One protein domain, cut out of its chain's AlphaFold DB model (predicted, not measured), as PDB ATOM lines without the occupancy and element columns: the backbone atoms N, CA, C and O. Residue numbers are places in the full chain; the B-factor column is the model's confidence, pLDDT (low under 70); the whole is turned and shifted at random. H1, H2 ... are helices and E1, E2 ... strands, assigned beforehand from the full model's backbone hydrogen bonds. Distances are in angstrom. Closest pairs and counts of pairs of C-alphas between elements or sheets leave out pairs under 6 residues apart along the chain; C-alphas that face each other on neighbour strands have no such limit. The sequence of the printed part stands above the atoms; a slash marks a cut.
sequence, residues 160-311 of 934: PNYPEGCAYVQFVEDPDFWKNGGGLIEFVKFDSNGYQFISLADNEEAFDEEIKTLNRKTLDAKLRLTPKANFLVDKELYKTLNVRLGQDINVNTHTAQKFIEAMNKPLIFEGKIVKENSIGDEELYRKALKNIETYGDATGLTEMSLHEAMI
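AT A GLANCE: This is residues 160 to 311 of the 934 residues of the protein "Intein N-terminal splicing region" of Moraxella caprae (UniProt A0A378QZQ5). An elongated model: a small twisted sheet, E1 to E4, makes one end, H2 runs away from it through the middle, and H3 and H4 lie side by side beyond, leading to the small hairpin E5 and E6 at the far end. H1 and long loops lie round the sheet, and short H5 meets the last residues of H2. The printed part has 152 residues, with five named helices and six named strands in the order E1 E2 E3 H1 E4 H2 H3 E5 E6 H4 H5, of mixed class. The larger sheet runs E1 E2 E3 E4 and is mixed; E5 and E6 are antiparallel. The whole is only just loose, close to compact, with a radius of gyration of the C-alphas of 18.2 A and spans of 60 by 36 by 30 A.

IN THESE COORDINATES: E1, residues 166 to 171, begins at C-alpha 166 (-74.399, 36.438, -20.518) and is 17.1 A long. E2, residues 184 to 190, is 19.8 A long, and E3, residues 195 to 199, 12.8 A. H1 is residues 204 to 209 and E4 residues 231 to 233. H2, residues 235 to 249, is 21.8 A long and begins at C-alpha 235 (-61.825, 40.945, -16.018). H3, residues 256 to 264, is 12.3 A long. E5 is residues 267 to 269 and E6 residues 272 to 275. H4, residues 282 to 295, is 19.9 A long. H5, residues 306 to 309, ends at C-alpha 309 (-87.292, 40.517, -9.283).

HOW THE PARTS SIT: E1, E2 and E3 form a meander, each strand the antiparallel neighbour of the one before, with N 167 and O 188 at 2.8 A and N 189 and O 196 at 2.8 A. E4 is parallel to E3, with N 232 and O 197 at 2.8 A. E3, H1 and E4 are a strand-helix-strand unit, two parallel neighbour strands with a helix between, and its crossover is right-handed. H1 only grazes the sheet with residues 204 to 207, and H2 with residues 235 to 241. H2 touches H4 at Thr 240 and Tyr 295, closest C-alphas 5.7 A apart, only just about perpendicular at 73 degrees. H3 and H4 touch at a shallow tilt of 24 degrees, opposite ways; their closest C-alphas, Ala 256 and Ile 292, are 5.9 A apart. H2 touches H5, closest C-alphas Asp 248 and Leu 306, 6.3 A. The hairpin E5 and E6 has N 269 and O 272 at 2.9 A. In H1, H3 and H4 every O i to N i+4 pair is within hydrogen-bond range, in H2 10 of 11; H5 is too short for such a pair.

THE WHOLE: The C-alphas farthest apart, Lys 228 and Lys 272, are 60.7 A apart. The printed part has no cut. The links E1 to E2 and H1 to E4 are long. The mean pLDDT of the printed part is 74.6; 45 residues are under 70, among them 171 to 183, 210 to 217 and 296 to 311.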
ATOM      1  N   PRO A 160     -81.625  42.939 -19.297       62.38
ATOM      2  CA  PRO A 160     -81.624  43.749 -20.506       62.38
ATOM      3  C   PRO A 160     -80.281  44.467 -20.680       62.38
ATOM      4  O   PRO A 160     -79.713  44.987 -19.718       62.38
ATOM      5  N   ASN A 161     -79.781  44.516 -21.916       66.81
ATOM      6  CA  ASN A 161     -78.525  45.184 -22.282       66.81
ATOM      7  C   ASN A 161     -77.244  44.580 -21.664       66.81
ATOM      8  O   ASN A 161     -76.209  45.255 -21.599       66.81
ATOM      9  N   TYR A 162     -77.287  43.318 -21.223       76.12
ATOM     10  CA  TYR A 162     -76.079  42.546 -20.920       76.12
ATOM     11  C   TYR A 162     -75.394  42.078 -22.211       76.12
ATOM     12  O   TYR A 162     -76.049  41.983 -23.253       76.12
ATOM     13  N   PRO A 163     -74.079  41.789 -22.171       80.75
ATOM     14  CA  PRO A 163     -73.395  41.193 -23.311       80.75
ATOM     15  C   PRO A 163     -74.111  39.914 -23.760       80.75
ATOM     16  O   PRO A 163     -74.573  39.131 -22.929       80.75
ATOM     17  N   GLU A 164     -74.212  39.712 -25.072       83.44
ATOM     18  CA  GLU A 164     -74.927  38.580 -25.670       83.44
ATOM     19  C   GLU A 164     -74.496  37.252 -25.040       83.44
ATOM     20  O   GLU A 164     -73.307  37.032 -24.855       83.44
ATOM     21  N   GLY A 165     -75.432  36.372 -24.681       85.56
ATOM     22  CA  GLY A 165     -75.113  35.082 -24.054       85.56
ATOM     23  C   GLY A 165     -74.680  35.156 -22.584       85.56
ATOM     24  O   GLY A 165     -74.407  34.120 -21.994       85.56
ATOM     25  N   CYS A 166     -74.619  36.337 -21.960       87.81
ATOM     26  CA  CYS A 166     -74.399  36.438 -20.518       87.81
ATOM     27  C   CYS A 166     -75.716  36.311 -19.743       87.81
ATOM     28  O   CYS A 166     -76.702  37.000 -20.021       87.81
ATOM     29  N   ALA A 167     -75.688  35.469 -18.721       88.75
ATOM     30  CA  ALA A 167     -76.785  35.209 -17.808       88.75
ATOM     31  C   ALA A 167     -76.277  35.145 -16.363       88.75
ATOM     32  O   ALA A 167     -75.071  35.188 -16.103       88.75
ATOM     33  N   TYR A 168     -77.199  35.046 -15.414       85.00
ATOM     34  CA  TYR A 168     -76.885  34.817 -14.013       85.00
ATOM     35  C   TYR A 168     -77.825  33.787 -13.387       85.00
ATOM     36  O   TYR A 168     -78.967  33.609 -13.824       85.00
ATOM     37  N   VAL A 169     -77.334  33.127 -12.343       83.00
ATOM     38  CA  VAL A 169     -78.084  32.202 -11.485       83.00
ATOM     39  C   VAL A 169     -77.959  32.652 -10.032       83.00
ATOM     40  O   VAL A 169     -76.937  33.206  -9.638       83.00
ATOM     41  N   GLN A 170     -79.020  32.468  -9.250       76.75
ATOM     42  CA  GLN A 170     -79.039  32.749  -7.811       76.75
ATOM     43  C   GLN A 170     -78.841  31.455  -7.036       76.75
ATOM     44  O   GLN A 170     -79.377  30.437  -7.456       76.75
ATOM     45  N   PHE A 171     -78.165  31.509  -5.892       68.31
ATOM     46  CA  PHE A 171     -78.138  30.396  -4.940       68.31
ATOM     47  C   PHE A 171     -78.420  30.886  -3.510       68.31
ATOM     48  O   PHE A 171     -78.319  32.079  -3.201       68.31
ATOM     49  N   VAL A 172     -78.812  29.950  -2.642       57.72
ATOM     50  CA  VAL A 172     -79.267  30.212  -1.270       57.72
ATOM     51  C   VAL A 172     -78.246  29.647  -0.289       57.72
ATOM     52  O   VAL A 172     -78.060  28.438  -0.217       57.72
ATOM     53  N   GLU A 173     -77.592  30.520   0.474       53.88
ATOM     54  CA  GLU A 173     -76.656  30.121   1.538       53.88
ATOM     55  C   GLU A 173     -77.360  29.911   2.894       53.88
ATOM     56  O   GLU A 173     -76.933  29.067   3.675       53.88
ATOM     57  N   ASP A 174     -78.451  30.646   3.172       50.88
ATOM     58  CA  ASP A 174     -79.170  30.607   4.456       50.88
ATOM     59  C   ASP A 174     -80.691  30.890   4.296       50.88
ATOM     60  O   ASP A 174     -81.078  31.985   3.866       50.88
ATOM     61  N   PRO A 175     -81.576  29.933   4.655       45.19
ATOM     62  CA  PRO A 175     -83.037  30.080   4.721       45.19
ATOM     63  C   PRO A 175     -83.582  31.199   5.631       45.19
ATOM     64  O   PRO A 175     -84.741  31.586   5.477       45.19
ATOM     65  N   ASP A 176     -82.789  31.765   6.543       41.31
ATOM     66  CA  ASP A 176     -83.220  32.857   7.432       41.31
ATOM     67  C   ASP A 176     -82.884  34.265   6.892       41.31
ATOM     68  O   ASP A 176     -83.472  35.264   7.325       41.31
ATOM     69  N   PHE A 177     -82.007  34.374   5.884       43.12
ATOM     70  CA  PHE A 177     -81.602  35.653   5.270       43.12
ATOM     71  C   PHE A 177     -82.684  36.301   4.380       43.12
ATOM     72  O   PHE A 177     -82.572  37.458   3.961       43.12
ATOM     73  N   TRP A 178     -83.781  35.582   4.144       46.88
ATOM     74  CA  TRP A 178     -84.878  35.933   3.239       46.88
ATOM     75  C   TRP A 178     -85.659  37.167   3.665       46.88
ATOM     76  O   TRP A 178     -86.275  37.832   2.836       46.88
ATOM     77  N   LYS A 179     -85.632  37.509   4.955       41.12
ATOM     78  CA  LYS A 179     -86.466  38.596   5.472       41.12
ATOM     79  C   LYS A 179     -85.950  39.993   5.131       41.12
ATOM     80  O   LYS A 179     -86.726  40.925   5.298       41.12
ATOM     81  N   ASN A 180     -84.699  40.164   4.668       40.22
ATOM     82  CA  ASN A 180     -84.112  41.508   4.519       40.22
ATOM     83  C   ASN A 180     -83.172  41.769   3.311       40.22
ATOM     84  O   ASN A 180     -82.677  42.891   3.201       40.22
ATOM     85  N   GLY A 181     -82.926  40.839   2.376       46.84
ATOM     86  CA  GLY A 181     -82.233  41.199   1.120       46.84
ATOM     87  C   GLY A 181     -81.694  40.027   0.297       46.84
ATOM     88  O   GLY A 181     -80.850  39.291   0.785       46.84
ATOM     89  N   GLY A 182     -82.171  39.913  -0.953       52.62
ATOM     90  CA  GLY A 182     -81.964  38.801  -1.906       52.62
ATOM     91  C   GLY A 182     -80.572  38.148  -1.988       52.62
ATOM     92  O   GLY A 182     -79.560  38.802  -1.742       52.62
ATOM     93  N   GLY A 183     -80.565  36.865  -2.380       60.25
ATOM     94  CA  GLY A 183     -79.403  35.963  -2.420       60.25
ATOM     95  C   GLY A 183     -78.267  36.361  -3.374       60.25
ATOM     96  O   GLY A 183     -78.387  37.293  -4.174       60.25
ATOM     97  N   LEU A 184     -77.143  35.645  -3.258       73.44
ATOM     98  CA  LEU A 184     -75.939  35.854  -4.067       73.44
ATOM     99  C   LEU A 184     -76.139  35.323  -5.496       73.44
ATOM    100  O   LEU A 184     -76.841  34.331  -5.706       73.44
ATOM    101  N   ILE A 185     -75.519  35.992  -6.473       78.50
ATOM    102  CA  ILE A 185     -75.549  35.588  -7.886       78.50
ATOM    103  C   ILE A 185     -74.186  35.151  -8.414       78.50
ATOM    104  O   ILE A 185     -73.159  35.752  -8.093       78.50
ATOM    105  N   GLU A 186     -74.221  34.158  -9.295       84.81
ATOM    106  CA  GLU A 186     -73.111  33.679 -10.118       84.81
ATOM    107  C   GLU A 186     -73.411  34.032 -11.583       84.81
ATOM    108  O   GLU A 186     -74.558  33.925 -12.026       84.81
ATOM    109  N   PHE A 187     -72.402  34.446 -12.350       87.88
ATOM    110  CA  PHE A 187     -72.571  34.746 -13.773       87.88
ATOM    111  C   PHE A 187     -72.132  33.574 -14.650       87.88
ATOM    112  O   PHE A 187     -71.134  32.914 -14.369       87.88
ATOM    113  N   VAL A 188     -72.852  33.365 -15.749       92.00
ATOM    114  CA  VAL A 188     -72.580  32.310 -16.728       92.00
ATOM    115  C   VAL A 188     -72.597  32.914 -18.125       92.00
ATOM    116  O   VAL A 188     -73.473  33.712 -18.463       92.00
ATOM    117  N   LYS A 189     -71.615  32.539 -18.937       92.81
ATOM    118  CA  LYS A 189     -71.518  32.875 -20.352       92.81
ATOM    119  C   LYS A 189     -71.882  31.646 -21.173       92.81
ATOM    120  O   LYS A 189     -71.250  30.611 -21.014       92.81
ATOM    121  N   PHE A 190     -72.855  31.790 -22.059       92.94
ATOM    122  CA  PHE A 190     -73.281  30.792 -23.031       92.94
ATOM    123  C   PHE A 190     -72.844  31.207 -24.441       92.94
ATOM    124  O   PHE A 190     -72.883  32.393 -24.795       92.94
ATOM    125  N   ASP A 191     -72.431  30.230 -25.240       89.62
ATOM    126  CA  ASP A 191     -72.118  30.360 -26.658       89.62
ATOM    127  C   ASP A 191     -72.408  29.053 -27.425       89.62
ATOM    128  O   ASP A 191     -72.951  28.087 -26.891       89.62
ATOM    129  N   SER A 192     -72.054  29.007 -28.713       85.12
ATOM    130  CA  SER A 192     -72.297  27.830 -29.557       85.12
ATOM    131  C   SER A 192     -71.492  26.584 -29.171       85.12
ATOM    132  O   SER A 192     -71.822  25.493 -29.631       85.12
ATOM    133  N   ASN A 193     -70.420  26.740 -28.393       86.38
ATOM    134  CA  ASN A 193     -69.560  25.653 -27.926       86.38
ATOM    135  C   ASN A 193     -69.967  25.164 -26.530       86.38
ATOM    136  O   ASN A 193     -69.646  24.032 -26.165       86.38
ATOM    137  N   GLY A 194     -70.695  25.982 -25.770       91.31
ATOM    138  CA  GLY A 194     -71.347  25.581 -24.537       91.31
ATOM    139  C   GLY A 194     -71.477  26.717 -23.539       91.31
ATOM    140  O   GLY A 194     -71.911  27.812 -23.882       91.31
ATOM    141  N   TYR A 195     -71.121  26.450 -22.285       93.75
ATOM    142  CA  TYR A 195     -71.231  27.418 -21.201       93.75
ATOM    143  C   TYR A 195     -69.989  27.443 -20.309       93.75
ATOM    144  O   TYR A 195     -69.289  26.439 -20.152       93.75
ATOM    145  N   GLN A 196     -69.730  28.606 -19.708       93.62
ATOM    146  CA  GLN A 196     -68.630  28.846 -18.773       93.62
ATOM    147  C   GLN A 196     -69.082  29.774 -17.642       93.62
ATOM    148  O   GLN A 196     -69.689  30.816 -17.893       93.62
ATOM    149  N   PHE A 197     -68.761  29.438 -16.396       92.25
ATOM    150  CA  PHE A 197     -68.960  30.332 -15.258       92.25
ATOM    151  C   PHE A 197     -67.938  31.463 -15.290       92.25
ATOM    152  O   PHE A 197     -66.744  31.227 -15.424       92.25
ATOM    153  N   ILE A 198     -68.393  32.703 -15.151       90.12
ATOM    154  CA  ILE A 198     -67.512  33.870 -15.168       90.12
ATOM    155  C   ILE A 198     -66.893  34.023 -13.779       90.12
ATOM    156  O   ILE A 198     -67.603  34.272 -12.804       90.12
ATOM    157  N   SER A 199     -65.571  33.890 -13.695       87.69
ATOM    158  CA  SER A 199     -64.833  34.153 -12.463       87.69
ATOM    159  C   SER A 199     -64.695  35.656 -12.218       87.69
ATOM    160  O   SER A 199     -64.652  36.472 -13.139       87.69
ATOM    161  N   LEU A 200     -64.592  36.021 -10.942       82.00
ATOM    162  CA  LEU A 200     -64.315  37.376 -10.487       82.00
ATOM    163  C   LEU A 200     -62.801  37.649 -10.347       82.00
ATOM    164  O   LEU A 200     -62.379  38.733  -9.916       82.00
ATOM    165  N   ALA A 201     -61.963  36.667 -10.686       81.94
ATOM    166  CA  ALA A 201     -60.520  36.808 -10.774       81.94
ATOM    167  C   ALA A 201     -60.111  37.803 -11.874       81.94
ATOM    168  O   ALA A 201     -60.779  37.980 -12.888       81.94
ATOM    169  N   ASP A 202     -58.989  38.488 -11.651       76.69
ATOM    170  CA  ASP A 202     -58.492  39.499 -12.595       76.69
ATOM    171  C   ASP A 202     -57.622  38.880 -13.705       76.69
ATOM    172  O   ASP A 202     -57.388  39.529 -14.726       76.69
ATOM    173  N   ASN A 203     -57.097  37.677 -13.463       82.94
ATOM    174  CA  ASN A 203     -56.262  36.861 -14.340       82.94
ATOM    175  C   ASN A 203     -56.196  35.420 -13.778       82.94
ATOM    176  O   ASN A 203     -56.670  35.175 -12.668       82.94
ATOM    177  N   GLU A 204     -55.617  34.493 -14.540       83.88
ATOM    178  CA  GLU A 204     -55.497  33.068 -14.174       83.88
ATOM    179  C   GLU A 204     -54.679  32.831 -12.889       83.88
ATOM    180  O   GLU A 204     -55.010  31.975 -12.081       83.88
ATOM    181  N   GLU A 205     -53.639  33.631 -12.643       82.12
ATOM    182  CA  GLU A 205     -52.824  33.525 -11.420       82.12
ATOM    183  C   GLU A 205     -53.656  33.868 -10.171       82.12
ATOM    184  O   GLU A 205     -53.685  33.121  -9.197       82.12
ATOM    185  N   ALA A 206     -54.429  34.954 -10.234       78.44
ATOM    186  CA  ALA A 206     -55.357  35.354  -9.184       78.44
ATOM    187  C   ALA A 206     -56.538  34.386  -9.054       78.44
ATOM    188  O   ALA A 206     -57.093  34.263  -7.967       78.44
ATOM    189  N   PHE A 207     -56.931  33.711 -10.140       82.31
ATOM    190  CA  PHE A 207     -57.916  32.640 -10.064       82.31
ATOM    191  C   PHE A 207     -57.394  31.549  -9.133       82.31
ATOM    192  O   PHE A 207     -58.105  31.174  -8.206       82.31
ATOM    193  N   ASP A 208     -56.158  31.083  -9.316       76.81
ATOM    194  CA  ASP A 208     -55.571  29.979  -8.547       76.81
ATOM    195  C   ASP A 208     -55.154  30.330  -7.112       76.81
ATOM    196  O   ASP A 208     -55.241  29.470  -6.233       76.81
ATOM    197  N   GLU A 209     -54.744  31.573  -6.852       71.94
ATOM    198  CA  GLU A 209     -54.142  31.959  -5.568       71.94
ATOM    199  C   GLU A 209     -55.071  32.740  -4.620       71.94
ATOM    200  O   GLU A 209     -54.866  32.711  -3.401       71.94
ATOM    201  N   GLU A 210     -56.096  33.438  -5.127       64.50
ATOM    202  CA  GLU A 210     -56.904  34.370  -4.332       64.50
ATOM    203  C   GLU A 210     -58.356  33.899  -4.128       64.50
ATOM    204  O   GLU A 210     -59.110  33.664  -5.069       64.50
ATOM    205  N   ILE A 211     -58.814  33.877  -2.871       59.50
ATOM    206  CA  ILE A 211     -60.244  33.782  -2.537       59.50
ATOM    207  C   ILE A 211     -60.840  35.193  -2.618       59.50
ATOM    208  O   ILE A 211     -60.707  35.989  -1.683       59.50
ATOM    209  N   LYS A 212     -61.511  35.523  -3.726       59.56
ATOM    210  CA  LYS A 212     -62.206  36.809  -3.880       59.56
ATOM    211  C   LYS A 212     -63.638  36.735  -3.343       59.56
ATOM    212  O   LYS A 212     -64.503  36.100  -3.933       59.56
ATOM    213  N   THR A 213     -63.912  37.436  -2.242       51.28
ATOM    214  CA  THR A 213     -65.283  37.716  -1.773       51.28
ATOM    215  C   THR A 213     -65.710  39.090  -2.288       51.28
ATOM    216  O   THR A 213     -64.962  40.059  -2.147       51.28
ATOM    217  N   LEU A 214     -66.872  39.197  -2.947       52.19
ATOM    218  CA  LEU A 214     -67.186  40.390  -3.739       52.19
ATOM    219  C   LEU A 214     -68.579  40.982  -3.500       52.19
ATOM    220  O   LEU A 214     -69.604  40.389  -3.792       52.19
ATOM    221  N   ASN A 215     -68.551  42.224  -3.003       54.75
ATOM    222  CA  ASN A 215     -69.539  43.302  -3.089       54.75
ATOM    223  C   ASN A 215     -71.024  42.930  -3.176       54.75
ATOM    224  O   ASN A 215     -71.499  42.484  -4.208       54.75
ATOM    225  N   ARG A 216     -71.750  43.305  -2.111       53.69
ATOM    226  CA  ARG A 216     -73.206  43.364  -1.854       53.69
ATOM    227  C   ARG A 216     -74.139  42.266  -2.409       53.69
ATOM    228  O   ARG A 216     -75.112  42.051  -1.697       53.69
ATOM    229  N   LYS A 217     -73.908  41.597  -3.556       67.81
ATOM    230  CA  LYS A 217     -74.762  40.535  -4.142       67.81
ATOM    231  C   LYS A 217     -74.083  39.511  -5.096       67.81
ATOM    232  O   LYS A 217     -74.806  38.680  -5.627       67.81
ATOM    233  N   THR A 218     -72.769  39.521  -5.359       74.75
ATOM    234  CA  THR A 218     -72.118  38.547  -6.288       74.75
ATOM    235  C   THR A 218     -71.243  37.525  -5.559       74.75
ATOM    236  O   THR A 218     -70.596  37.883  -4.581       74.75
ATOM    237  N   LEU A 219     -71.145  36.292  -6.062       77.62
ATOM    238  CA  LEU A 219     -70.155  35.308  -5.608       77.62
ATOM    239  C   LEU A 219     -69.356  34.763  -6.795       77.62
ATOM    240  O   LEU A 219     -69.903  34.553  -7.876       77.62
ATOM    241  N   ASP A 220     -68.060  34.525  -6.584       83.19
ATOM    242  CA  ASP A 220     -67.279  33.729  -7.524       83.19
ATOM    243  C   ASP A 220     -67.696  32.260  -7.404       83.19
ATOM    244  O   ASP A 220     -67.545  31.649  -6.341       83.19
ATOM    245  N   ALA A 221     -68.206  31.692  -8.497       83.69
ATOM    246  CA  ALA A 221     -68.666  30.309  -8.542       83.69
ATOM    247  C   ALA A 221     -67.555  29.303  -8.180       83.69
ATOM    248  O   ALA A 221     -67.861  28.206  -7.712       83.69
ATOM    249  N   LYS A 222     -66.267  29.681  -8.297       85.38
ATOM    250  CA  LYS A 222     -65.119  28.867  -7.855       85.38
ATOM    251  C   LYS A 222     -65.209  28.455  -6.381       85.38
ATOM    252  O   LYS A 222     -64.657  27.432  -5.992       85.38
ATOM    253  N   LEU A 223     -65.887  29.243  -5.549       82.62
ATOM    254  CA  LEU A 223     -66.003  28.972  -4.115       82.62
ATOM    255  C   LEU A 223     -66.968  27.830  -3.784       82.62
ATOM    256  O   LEU A 223     -66.935  27.323  -2.664       82.62
ATOM    257  N   ARG A 224     -67.826  27.442  -4.731       84.50
ATOM    258  CA  ARG A 224     -68.886  26.449  -4.523       84.50
ATOM    259  C   ARG A 224     -68.815  25.280  -5.491       84.50
ATOM    260  O   ARG A 224     -69.075  24.148  -5.085       84.50
ATOM    261  N   LEU A 225     -68.534  25.558  -6.760       88.25
ATOM    262  CA  LEU A 225     -68.523  24.541  -7.800       88.25
ATOM    263  C   LEU A 225     -67.247  23.704  -7.739       88.25
ATOM    264  O   LEU A 225     -66.207  24.159  -7.260       88.25
ATOM    265  N   THR A 226     -67.325  22.481  -8.253       88.75
ATOM    266  CA  THR A 226     -66.153  21.605  -8.333       88.75
ATOM    267  C   THR A 226     -65.069  22.196  -9.250       88.75
ATOM    268  O   THR A 226     -65.365  22.964 -10.172       88.75
ATOM    269  N   PRO A 227     -63.800  21.765  -9.105       85.62
ATOM    270  CA  PRO A 227     -62.735  22.126 -10.044       85.62
ATOM    271  C   PRO A 227     -62.957  21.635 -11.485       85.62
ATOM    272  O   PRO A 227     -62.202  22.023 -12.372       85.62
ATOM    273  N   LYS A 228     -63.940  20.753 -11.725       87.31
ATOM    274  CA  LYS A 228     -64.298  20.276 -13.070       87.31
ATOM    275  C   LYS A 228     -65.162  21.289 -13.824       87.31
ATOM    276  O   LYS A 228     -65.243  21.213 -15.048       87.31
ATOM    277  N   ALA A 229     -65.801  22.223 -13.114       88.12
ATOM    278  CA  ALA A 229     -66.608  23.266 -13.724       88.12
ATOM    279  C   ALA A 229     -65.780  24.106 -14.710       88.12
ATOM    280  O   ALA A 229     -64.607  24.402 -14.484       88.12
ATOM    281  N   ASN A 230     -66.405  24.506 -15.816       89.56
ATOM    282  CA  ASN A 230     -65.746  25.314 -16.833       89.56
ATOM    283  C   ASN A 230     -65.791  26.796 -16.433       89.56
ATOM    284  O   ASN A 230     -66.879  27.369 -16.359       89.56
ATOM    285  N   PHE A 231     -64.633  27.410 -16.183       91.12
ATOM    286  CA  PHE A 231     -64.523  28.812 -15.776       91.12
ATOM    287  C   PHE A 231     -63.979  29.697 -16.901       91.12
ATOM    288  O   PHE A 231     -63.112  29.297 -17.674       91.12
ATOM    289  N   LEU A 232     -64.477  30.930 -16.962       91.44
ATOM    290  CA  LEU A 232     -64.006  32.002 -17.826       91.44
ATOM    291  C   LEU A 232     -63.438  33.126 -16.959       91.44
ATOM    292  O   LEU A 232     -64.175  33.771 -16.209       91.44
ATOM    293  N   VAL A 233     -62.140  33.396 -17.092       90.56
ATOM    294  CA  VAL A 233     -61.482  34.531 -16.437       90.56
ATOM    295  C   VAL A 233     -61.448  35.721 -17.398       90.56
ATOM    296  O   VAL A 233     -60.545  35.857 -18.222       90.56
ATOM    297  N   ASP A 234     -62.450  36.598 -17.300       88.44
ATOM    298  CA  ASP A 234     -62.545  37.823 -18.104       88.44
ATOM    299  C   ASP A 234     -62.850  39.039 -17.220       88.44
ATOM    300  O   ASP A 234     -63.993  39.344 -16.860       88.44
ATOM    301  N   LYS A 235     -61.782  39.770 -16.889       83.12
ATOM    302  CA  LYS A 235     -61.825  40.945 -16.018       83.12
ATOM    303  C   LYS A 235     -62.692  42.079 -16.569       83.12
ATOM    304  O   LYS A 235     -63.321  42.796 -15.789       83.12
ATOM    305  N   GLU A 236     -62.690  42.302 -17.881       85.19
ATOM    306  CA  GLU A 236     -63.441  43.408 -18.489       85.19
ATOM    307  C   GLU A 236     -64.925  43.066 -18.588       85.19
ATOM    308  O   GLU A 236     -65.779  43.907 -18.280       85.19
ATOM    309  N   LEU A 237     -65.239  41.810 -18.909       85.69
ATOM    310  CA  LEU A 237     -66.600  41.298 -18.854       85.69
ATOM    311  C   LEU A 237     -67.158  41.385 -17.431       85.69
ATOM    312  O   LEU A 237     -68.222  41.968 -17.234       85.69
ATOM    313  N   TYR A 238     -66.414  40.919 -16.425       81.69
ATOM    314  CA  TYR A 238     -66.807  41.048 -15.021       81.69
ATOM    315  C   TYR A 238     -67.103  42.506 -14.622       81.69
ATOM    316  O   TYR A 238     -68.169  42.800 -14.071       81.69
ATOM    317  N   LYS A 239     -66.200  43.447 -14.930       80.81
ATOM    318  CA  LYS A 239     -66.415  44.876 -14.637       80.81
ATOM    319  C   LYS A 239     -67.668  45.416 -15.316       80.81
ATOM    320  O   LYS A 239     -68.419  46.156 -14.682       80.81
ATOM    321  N   THR A 240     -67.897  45.032 -16.570       82.38
ATOM    322  CA  THR A 240     -69.089  45.418 -17.331       82.38
ATOM    323  C   THR A 240     -70.350  44.945 -16.608       82.38
ATOM    324  O   THR A 240     -71.221  45.759 -16.310       82.38
ATOM    325  N   LEU A 241     -70.422  43.664 -16.234       80.31
ATOM    326  CA  LEU A 241     -71.568  43.078 -15.525       80.31
ATOM    327  C   LEU A 241     -71.810  43.744 -14.159       80.31
ATOM    328  O   LEU A 241     -72.955  43.994 -13.783       80.31
ATOM    329  N   ASN A 242     -70.745  44.092 -13.433       77.75
ATOM    330  CA  ASN A 242     -70.843  44.748 -12.128       77.75
ATOM    331  C   ASN A 242     -71.350  46.201 -12.238       77.75
ATOM    332  O   ASN A 242     -72.205  46.631 -11.464       77.75
ATOM    333  N   VAL A 243     -70.892  46.955 -13.248       78.50
ATOM    334  CA  VAL A 243     -71.429  48.298 -13.534       78.50
ATOM    335  C   VAL A 243     -72.920  48.223 -13.866       78.50
ATOM    336  O   VAL A 243     -73.691  49.024 -13.341       78.50
ATOM    337  N   ARG A 244     -73.344  47.239 -14.669       78.00
ATOM    338  CA  ARG A 244     -74.756  47.045 -15.030       78.00
ATOM    339  C   ARG A 244     -75.646  46.729 -13.828       78.00
ATOM    340  O   ARG A 244     -76.709  47.330 -13.696       78.00
ATOM    341  N   LEU A 245     -75.182  45.877 -12.914       75.25
ATOM    342  CA  LEU A 245     -75.892  45.588 -11.666       75.25
ATOM    343  C   LEU A 245     -76.063  46.851 -10.800       75.25
ATOM    344  O   LEU A 245     -77.107  47.060 -10.188       75.25
ATOM    345  N   GLY A 246     -75.052  47.723 -10.766       75.25
ATOM    346  CA  GLY A 246     -75.143  49.018 -10.087       75.25
ATOM    347  C   GLY A 246     -76.103  50.006 -10.763       75.25
ATOM    348  O   GLY A 246     -76.711  50.827 -10.072       75.25
ATOM    349  N   GLN A 247     -76.245  49.928 -12.089       75.31
ATOM    350  CA  GLN A 247     -77.181  50.753 -12.859       75.31
ATOM    351  C   GLN A 247     -78.634  50.374 -12.606       75.31
ATOM    352  O   GLN A 247     -79.450  51.270 -12.422       75.31
ATOM    353  N   ASP A 248     -78.931  49.083 -12.487       71.81
ATOM    354  CA  ASP A 248     -80.273  48.601 -12.147       71.81
ATOM    355  C   ASP A 248     -80.802  49.158 -10.809       71.81
ATOM    356  O   ASP A 248     -81.969  49.515 -10.676       71.81
ATOM    357  N   ILE A 249     -79.925  49.297  -9.811       69.38
ATOM    358  CA  ILE A 249     -80.306  49.784  -8.475       69.38
ATOM    359  C   ILE A 249     -80.476  51.313  -8.452       69.38
ATOM    360  O   ILE A 249     -81.153  51.857  -7.578       69.38
ATOM    361  N   ASN A 250     -79.837  52.039  -9.371       74.88
ATOM    362  CA  ASN A 250     -79.822  53.497  -9.354       74.88
ATOM    363  C   ASN A 250     -80.055  54.069 -10.749       74.88
ATOM    364  O   ASN A 250     -79.111  54.321 -11.494       74.88
ATOM    365  N   VAL A 251     -81.314  54.409 -11.033       74.94
ATOM    366  CA  VAL A 251     -81.766  54.982 -12.313       74.94
ATOM    367  C   VAL A 251     -80.986  56.218 -12.769       74.94
ATOM    368  O   VAL A 251     -80.920  56.524 -13.964       74.94
ATOM    369  N   ASN A 252     -80.359  56.940 -11.836       79.50
ATOM    370  CA  ASN A 252     -79.551  58.107 -12.162       79.50
ATOM    371  C   ASN A 252     -78.232  57.729 -12.842       79.50
ATOM    372  O   ASN A 252     -77.657  58.562 -13.526       79.50
ATOM    373  N   THR A 253     -77.738  56.500 -12.698       79.31
ATOM    374  CA  THR A 253     -76.473  56.058 -13.307       79.31
ATOM    375  C   THR A 253     -76.662  55.422 -14.689       79.31
ATOM    376  O   THR A 253     -75.678  55.023 -15.312       79.31
ATOM    377  N   HIS A 254     -77.898  55.370 -15.213       80.44
ATOM    378  CA  HIS A 254     -78.201  54.824 -16.546       80.44
ATOM    379  C   HIS A 254     -77.455  55.551 -17.672       80.44
ATOM    380  O   HIS A 254     -77.078  54.926 -18.661       80.44
ATOM    381  N   THR A 255     -77.247  56.865 -17.526       83.06
ATOM    382  CA  THR A 255     -76.449  57.673 -18.452       83.06
ATOM    383  C   THR A 255     -75.570  58.651 -17.683       83.06
ATOM    384  O   THR A 255     -75.919  59.095 -16.587       83.06
ATOM    385  N   ALA A 256     -74.445  59.036 -18.288       85.00
ATOM    386  CA  ALA A 256     -73.560  60.060 -17.739       85.00
ATOM    387  C   ALA A 256     -74.322  61.369 -17.463       85.00
ATOM    388  O   ALA A 256     -74.167  61.968 -16.403       85.00
ATOM    389  N   GLN A 257     -75.220  61.768 -18.373       85.50
ATOM    390  CA  GLN A 257     -76.043  62.966 -18.214       85.50
ATOM    391  C   GLN A 257     -76.974  62.884 -16.997       85.50
ATOM    392  O   GLN A 257     -76.966  63.798 -16.175       85.50
ATOM    393  N   LYS A 258     -77.743  61.796 -16.845       84.69
ATOM    394  CA  LYS A 258     -78.641  61.618 -15.690       84.69
ATOM    395  C   LYS A 258     -77.868  61.625 -14.374       84.69
ATOM    396  O   LYS A 258     -78.337  62.194 -13.390       84.69
ATOM    397  N   PHE A 259     -76.667  61.050 -14.374       86.69
ATOM    398  CA  PHE A 259     -75.817  61.001 -13.191       86.69
ATOM    399  C   PHE A 259     -75.340  62.400 -12.809       86.69
ATOM    400  O   PHE A 259     -75.474  62.807 -11.655       86.69
ATOM    401  N   ILE A 260     -74.857  63.167 -13.790       85.62
ATOM    402  CA  ILE A 260     -74.461  64.567 -13.609       85.62
ATOM    403  C   ILE A 260     -75.651  65.389 -13.092       85.62
ATOM    404  O   ILE A 260     -75.500  66.131 -12.124       85.62
ATOM    405  N   GLU A 261     -76.838  65.259 -13.687       84.69
ATOM    406  CA  GLU A 261     -78.038  65.984 -13.252       84.69
ATOM    407  C   GLU A 261     -78.425  65.639 -11.809       84.69
ATOM    408  O   GLU A 261     -78.671  66.540 -11.009       84.69
ATOM    409  N   ALA A 262     -78.436  64.356 -11.443       83.44
ATOM    410  CA  ALA A 262     -78.786  63.909 -10.096       83.44
ATOM    411  C   ALA A 262     -77.795  64.405  -9.036       83.44
ATOM    412  O   ALA A 262     -78.210  64.909  -7.994       83.44
ATOM    413  N   MET A 263     -76.491  64.335  -9.315       82.31
ATOM    414  CA  MET A 263     -75.454  64.799  -8.389       82.31
ATOM    415  C   MET A 263     -75.441  66.329  -8.227       82.31
ATOM    416  O   MET A 263     -74.949  66.836  -7.219       82.31
ATOM    417  N   ASN A 264     -76.013  67.076  -9.179       79.25
ATOM    418  CA  ASN A 264     -76.098  68.541  -9.148       79.25
ATOM    419  C   ASN A 264     -77.483  69.093  -8.725       79.25
ATOM    420  O   ASN A 264     -77.617  70.307  -8.576       79.25
ATOM    421  N   LYS A 265     -78.493  68.244  -8.463       79.06
ATOM    422  CA  LYS A 265     -79.823  68.657  -7.956       79.06
ATOM    423  C   LYS A 265     -79.846  68.982  -6.444       79.06
ATOM    424  O   LYS A 265     -79.623  68.056  -5.663       79.06
ATOM    425  N   PRO A 266     -80.180  70.222  -6.018       75.94
ATOM    426  CA  PRO A 266     -80.272  70.609  -4.602       75.94
ATOM    427  C   PRO A 266     -81.262  69.739  -3.817       75.94
ATOM    428  O   PRO A 266     -82.292  69.325  -4.353       75.94
ATOM    429  N   LEU A 267     -80.990  69.496  -2.529       73.12
ATOM    430  CA  LEU A 267     -81.913  68.758  -1.660       73.12
ATOM    431  C   LEU A 267     -83.066  69.674  -1.237       73.12
ATOM    432  O   LEU A 267     -82.851  70.656  -0.520       73.12
ATOM    433  N   ILE A 268     -84.288  69.336  -1.650       72.75
ATOM    434  CA  ILE A 268     -85.501  70.123  -1.391       72.75
ATOM    435  C   ILE A 268     -86.441  69.341  -0.462       72.75
ATOM    436  O   ILE A 268     -86.750  68.184  -0.729       72.75
ATOM    437  N   PHE A 269     -86.930  69.985   0.601       57.84
ATOM    438  CA  PHE A 269     -87.968  69.466   1.502       57.84
ATOM    439  C   PHE A 269     -89.061  70.529   1.647       57.84
ATOM    440  O   PHE A 269     -88.753  71.692   1.908       57.84
ATOM    441  N   GLU A 270     -90.324  70.153   1.423       72.81
ATOM    442  CA  GLU A 270     -91.485  71.067   1.476       72.81
ATOM    443  C   GLU A 270     -91.300  72.358   0.647       72.81
ATOM    444  O   GLU A 270     -91.648  73.464   1.062       72.81
ATOM    445  N   GLY A 271     -90.692  72.232  -0.537       72.94
ATOM    446  CA  GLY A 271     -90.463  73.360  -1.444       72.94
ATOM    447  C   GLY A 271     -89.340  74.316  -1.023       72.94
ATOM    448  O   GLY A 271     -89.153  75.346  -1.668       72.94
ATOM    449  N   LYS A 272     -88.566  73.992   0.022       72.12
ATOM    450  CA  LYS A 272     -87.387  74.762   0.447       72.12
ATOM    451  C   LYS A 272     -86.109  73.968   0.225       72.12
ATOM    452  O   LYS A 272     -86.049  72.781   0.535       72.12
ATOM    453  N   ILE A 273     -85.072  74.636  -0.278       79.44
ATOM    454  CA  ILE A 273     -83.728  74.058  -0.374       79.44
ATOM    455  C   ILE A 273     -83.200  73.883   1.053       79.44
ATOM    456  O   ILE A 273     -82.974  74.859   1.766       79.44
ATOM    457  N   VAL A 274     -83.043  72.631   1.477       76.12
ATOM    458  CA  VAL A 274     -82.498  72.263   2.795       76.12
ATOM    459  C   VAL A 274     -80.982  72.135   2.733       76.12
ATOM    460  O   VAL A 274     -80.297  72.344   3.733       76.12
ATOM    461  N   LYS A 275     -80.440  71.815   1.555       72.31
ATOM    462  CA  LYS A 275     -79.001  71.751   1.322       72.31
ATOM    463  C   LYS A 275     -78.688  72.122  -0.127       72.31
ATOM    464  O   LYS A 275     -79.171  71.466  -1.048       72.31
ATOM    465  N   GLU A 276     -77.877  73.163  -0.297       68.50
ATOM    466  CA  GLU A 276     -77.250  73.503  -1.577       68.50
ATOM    467  C   GLU A 276     -76.284  72.389  -1.986       68.50
ATOM    468  O   GLU A 276     -75.606  71.799  -1.138       68.50
ATOM    469  N   ASN A 277     -76.224  72.082  -3.279       64.44
ATOM    470  CA  ASN A 277     -75.422  70.957  -3.736       64.44
ATOM    471  C   ASN A 277     -73.926  71.243  -3.706       64.44
ATOM    472  O   ASN A 277     -73.453  72.282  -4.158       64.44
ATOM    473  N   SER A 278     -73.171  70.255  -3.230       63.28
ATOM    474  CA  SER A 278     -71.727  70.191  -3.389       63.28
ATOM    475  C   SER A 278     -71.292  68.740  -3.570       63.28
ATOM    476  O   SER A 278     -71.744  67.840  -2.856       63.28
ATOM    477  N   ILE A 279     -70.423  68.504  -4.553       71.88
ATOM    478  CA  ILE A 279     -69.772  67.207  -4.745       71.88
ATOM    479  C   ILE A 279     -68.796  67.032  -3.579       71.88
ATOM    480  O   ILE A 279     -67.833  67.782  -3.455       71.88
ATOM    481  N   GLY A 280     -69.083  66.077  -2.692       67.75
ATOM    482  CA  GLY A 280     -68.283  65.854  -1.483       67.75
ATOM    483  C   GLY A 280     -66.885  65.288  -1.753       67.75
ATOM    484  O   GLY A 280     -65.973  65.557  -0.980       67.75
ATOM    485  N   ASP A 281     -66.717  64.537  -2.846       80.44
ATOM    486  CA  ASP A 281     -65.446  63.948  -3.280       80.44
ATOM    487  C   ASP A 281     -65.355  63.975  -4.818       80.44
ATOM    488  O   ASP A 281     -66.074  63.253  -5.520       80.44
ATOM    489  N   GLU A 282     -64.497  64.851  -5.352       82.50
ATOM    490  CA  GLU A 282     -64.326  65.021  -6.800       82.50
ATOM    491  C   GLU A 282     -63.677  63.810  -7.483       82.50
ATOM    492  O   GLU A 282     -63.949  63.554  -8.660       82.50
ATOM    493  N   GLU A 283     -62.821  63.063  -6.787       83.06
ATOM    494  CA  GLU A 283     -62.110  61.927  -7.372       83.06
ATOM    495  C   GLU A 283     -63.061  60.738  -7.544       83.06
ATOM    496  O   GLU A 283     -63.141  60.156  -8.632       83.06
ATOM    497  N   LEU A 284     -63.862  60.443  -6.513       78.75
ATOM    498  CA  LEU A 284     -64.937  59.451  -6.582       78.75
ATOM    499  C   LEU A 284     -65.965  59.807  -7.659       78.75
ATOM    500  O   LEU A 284     -66.372  58.931  -8.425       78.75
ATOM    501  N   TYR A 285     -66.343  61.083  -7.764       82.31
ATOM    502  CA  TYR A 285     -67.264  61.558  -8.794       82.31
ATOM    503  C   TYR A 285     -66.717  61.331 -10.210       82.31
ATOM    504  O   TYR A 285     -67.403  60.746 -11.049       82.31
ATOM    505  N   ARG A 286     -65.459  61.717 -10.476       85.25
ATOM    506  CA  ARG A 286     -64.820  61.489 -11.787       85.25
ATOM    507  C   ARG A 286     -64.680  60.004 -12.104       85.25
ATOM    508  O   ARG A 286     -64.873  59.610 -13.251       85.25
ATOM    509  N   LYS A 287     -64.358  59.176 -11.107       83.25
ATOM    510  CA  LYS A 287     -64.243  57.721 -11.271       83.25
ATOM    511  C   LYS A 287     -65.592  57.082 -11.605       83.25
ATOM    512  O   LYS A 287     -65.657  56.263 -12.518       83.25
ATOM    513  N   ALA A 288     -66.658  57.476 -10.908       79.56
ATOM    514  CA  ALA A 288     -68.014  57.011 -11.187       79.56
ATOM    515  C   ALA A 288     -68.468  57.423 -12.593       79.56
ATOM    516  O   ALA A 288     -68.938  56.576 -13.351       79.56
ATOM    517  N   LEU A 289     -68.237  58.684 -12.975       84.94
ATOM    518  CA  LEU A 289     -68.573  59.188 -14.304       84.94
ATOM    519  C   LEU A 289     -67.813  58.435 -15.404       84.94
ATOM    520  O   LEU A 289     -68.435  57.933 -16.331       84.94
ATOM    521  N   LYS A 290     -66.494  58.257 -15.252       85.50
ATOM    522  CA  LYS A 290     -65.675  57.503 -16.208       85.50
ATOM    523  C   LYS A 290     -66.145  56.055 -16.351       85.50
ATOM    524  O   LYS A 290     -66.137  55.527 -17.458       85.50
ATOM    525  N   ASN A 291     -66.555  55.403 -15.261       81.19
ATOM    526  CA  ASN A 291     -67.099  54.046 -15.326       81.19
ATOM    527  C   ASN A 291     -68.416  54.005 -16.118       81.19
ATOM    528  O   ASN A 291     -68.581  53.126 -16.958       81.19
ATOM    529  N   ILE A 292     -69.318  54.967 -15.899       81.94
ATOM    530  CA  ILE A 292     -70.566  55.075 -16.671       81.94
ATOM    531  C   ILE A 292     -70.258  55.349 -18.150       81.94
ATOM    532  O   ILE A 292     -70.859  54.730 -19.015       81.94
ATOM    533  N   GLU A 293     -69.294  56.217 -18.456       82.62
ATOM    534  CA  GLU A 293     -68.884  56.523 -19.836       82.62
ATOM    535  C   GLU A 293     -68.188  55.346 -20.537       82.62
ATOM    536  O   GLU A 293     -68.326  55.183 -21.744       82.62
ATOM    537  N   THR A 294     -67.430  54.532 -19.797       80.88
ATOM    538  CA  THR A 294     -66.657  53.412 -20.363       80.88
ATOM    539  C   THR A 294     -67.521  52.170 -20.577       80.88
ATOM    540  O   THR A 294     -67.333  51.466 -21.563       80.88
ATOM    541  N   TYR A 295     -68.459  51.894 -19.665       75.38
ATOM    542  CA  TYR A 295     -69.215  50.634 -19.640       75.38
ATOM    543  C   TYR A 295     -70.737  50.818 -19.819       75.38
ATOM    544  O   TYR A 295     -71.479  49.839 -19.729       75.38
ATOM    545  N   GLY A 296     -71.232  52.045 -20.042       66.69
ATOM    546  CA  GLY A 296     -72.663  52.364 -19.977       66.69
ATOM    547  C   GLY A 296     -73.324  52.830 -21.280       66.69
ATOM    548  O   GLY A 296     -73.011  53.891 -21.807       66.69
ATOM    549  N   ASP A 297     -74.366  52.091 -21.673       61.00
ATOM    550  CA  ASP A 297     -75.685  52.639 -22.043       61.00
ATOM    551  C   ASP A 297     -76.762  51.660 -21.553       61.00
ATOM    552  O   ASP A 297     -76.811  50.513 -21.999       61.00
ATOM    553  N   ALA A 298     -77.513  52.034 -20.513       62.28
ATOM    554  CA  ALA A 298     -78.573  51.222 -19.901       62.28
ATOM    555  C   ALA A 298     -79.978  51.738 -20.265       62.28
ATOM    556  O   ALA A 298     -80.948  51.518 -19.534       62.28
ATOM    557  N   THR A 299     -80.097  52.487 -21.365       59.00
ATOM    558  CA  THR A 299     -81.395  52.933 -21.879       59.00
ATOM    559  C   THR A 299     -82.304  51.734 -22.163       59.00
ATOM    560  O   THR A 299     -81.895  50.730 -22.740       59.00
ATOM    561  N   GLY A 300     -83.547  51.812 -21.684       56.41
ATOM    562  CA  GLY A 300     -84.524  50.720 -21.762       56.41
ATOM    563  C   GLY A 300     -84.748  49.954 -20.455       56.41
ATOM    564  O   GLY A 300     -85.756  49.264 -20.352       56.41
ATOM    565  N   LEU A 301     -83.893  50.120 -19.437       59.38
ATOM    566  CA  LEU A 301     -84.199  49.653 -18.079       59.38
ATOM    567  C   LEU A 301     -85.342  50.488 -17.469       59.38
ATOM    568  O   LEU A 301     -85.267  51.721 -17.446       59.38
ATOM    569  N   THR A 302     -86.406  49.817 -17.019       57.88
ATOM    570  CA  THR A 302     -87.603  50.417 -16.400       57.88
ATOM    571  C   THR A 302     -87.359  50.837 -14.946       57.88
ATOM    572  O   THR A 302     -86.404  50.387 -14.327       57.88
ATOM    573  N   GLU A 303     -88.229  51.686 -14.380       52.50
ATOM    574  CA  GLU A 303     -88.122  52.138 -12.977       52.50
ATOM    575  C   GLU A 303     -88.504  51.061 -11.939       52.50
ATOM    576  O   GLU A 303     -88.071  51.154 -10.793       52.50
ATOM    577  N   MET A 304     -89.250  50.016 -12.327       53.88
ATOM    578  CA  MET A 304     -89.346  48.771 -11.548       53.88
ATOM    579  C   MET A 304     -87.988  48.070 -11.609       53.88
ATOM    580  O   MET A 304     -87.602  47.579 -12.672       53.88
ATOM    581  N   SER A 305     -87.247  48.075 -10.501       52.62
ATOM    582  CA  SER A 305     -85.878  47.551 -10.475       52.62
ATOM    583  C   SER A 305     -85.854  46.040 -10.734       52.62
ATOM    584  O   SER A 305     -86.635  45.287 -10.145       52.62
ATOM    585  N   LEU A 306     -84.918  45.562 -11.560       54.62
ATOM    586  CA  LEU A 306     -84.649  44.123 -11.703       54.62
ATOM    587  C   LEU A 306     -84.259  43.523 -10.343       54.62
ATOM    588  O   LEU A 306     -84.504  42.348 -10.085       54.62
ATOM    589  N   HIS A 307     -83.749  44.352  -9.434       55.56
ATOM    590  CA  HIS A 307     -83.522  44.058  -8.028       55.56
ATOM    591  C   HIS A 307     -84.765  43.569  -7.261       55.56
ATOM    592  O   HIS A 307     -84.618  42.674  -6.430       55.56
ATOM    593  N   GLU A 308     -85.971  44.081  -7.530       55.00
ATOM    594  CA  GLU A 308     -87.218  43.557  -6.935       55.00
ATOM    595  C   GLU A 308     -87.505  42.134  -7.434       55.00
ATOM    596  O   GLU A 308     -87.867  41.254  -6.652       55.00
ATOM    597  N   ALA A 309     -87.216  41.859  -8.709       51.44
ATOM    598  CA  ALA A 309     -87.292  40.517  -9.283       51.44
ATOM    599  C   ALA A 309     -86.173  39.572  -8.807       51.44
ATOM    600  O   ALA A 309     -86.317  38.352  -8.910       51.44
ATOM    601  N   MET A 310     -85.062  40.114  -8.295       52.94
ATOM    602  CA  MET A 310     -83.986  39.341  -7.672       52.94
ATOM    603  C   MET A 310     -84.314  38.901  -6.235       52.94
ATOM    604  O   MET A 310     -83.570  38.093  -5.688       52.94
ATOM    605  N   ILE A 311     -85.376  39.433  -5.612       49.25
ATOM    606  CA  ILE A 311     -85.739  39.156  -4.209       49.25
ATOM    607  C   ILE A 311     -86.664  37.935  -4.067       49.25
ATOM    608  O   ILE A 311     -86.706  37.343  -2.992       49.25
TER     609      ILE A 311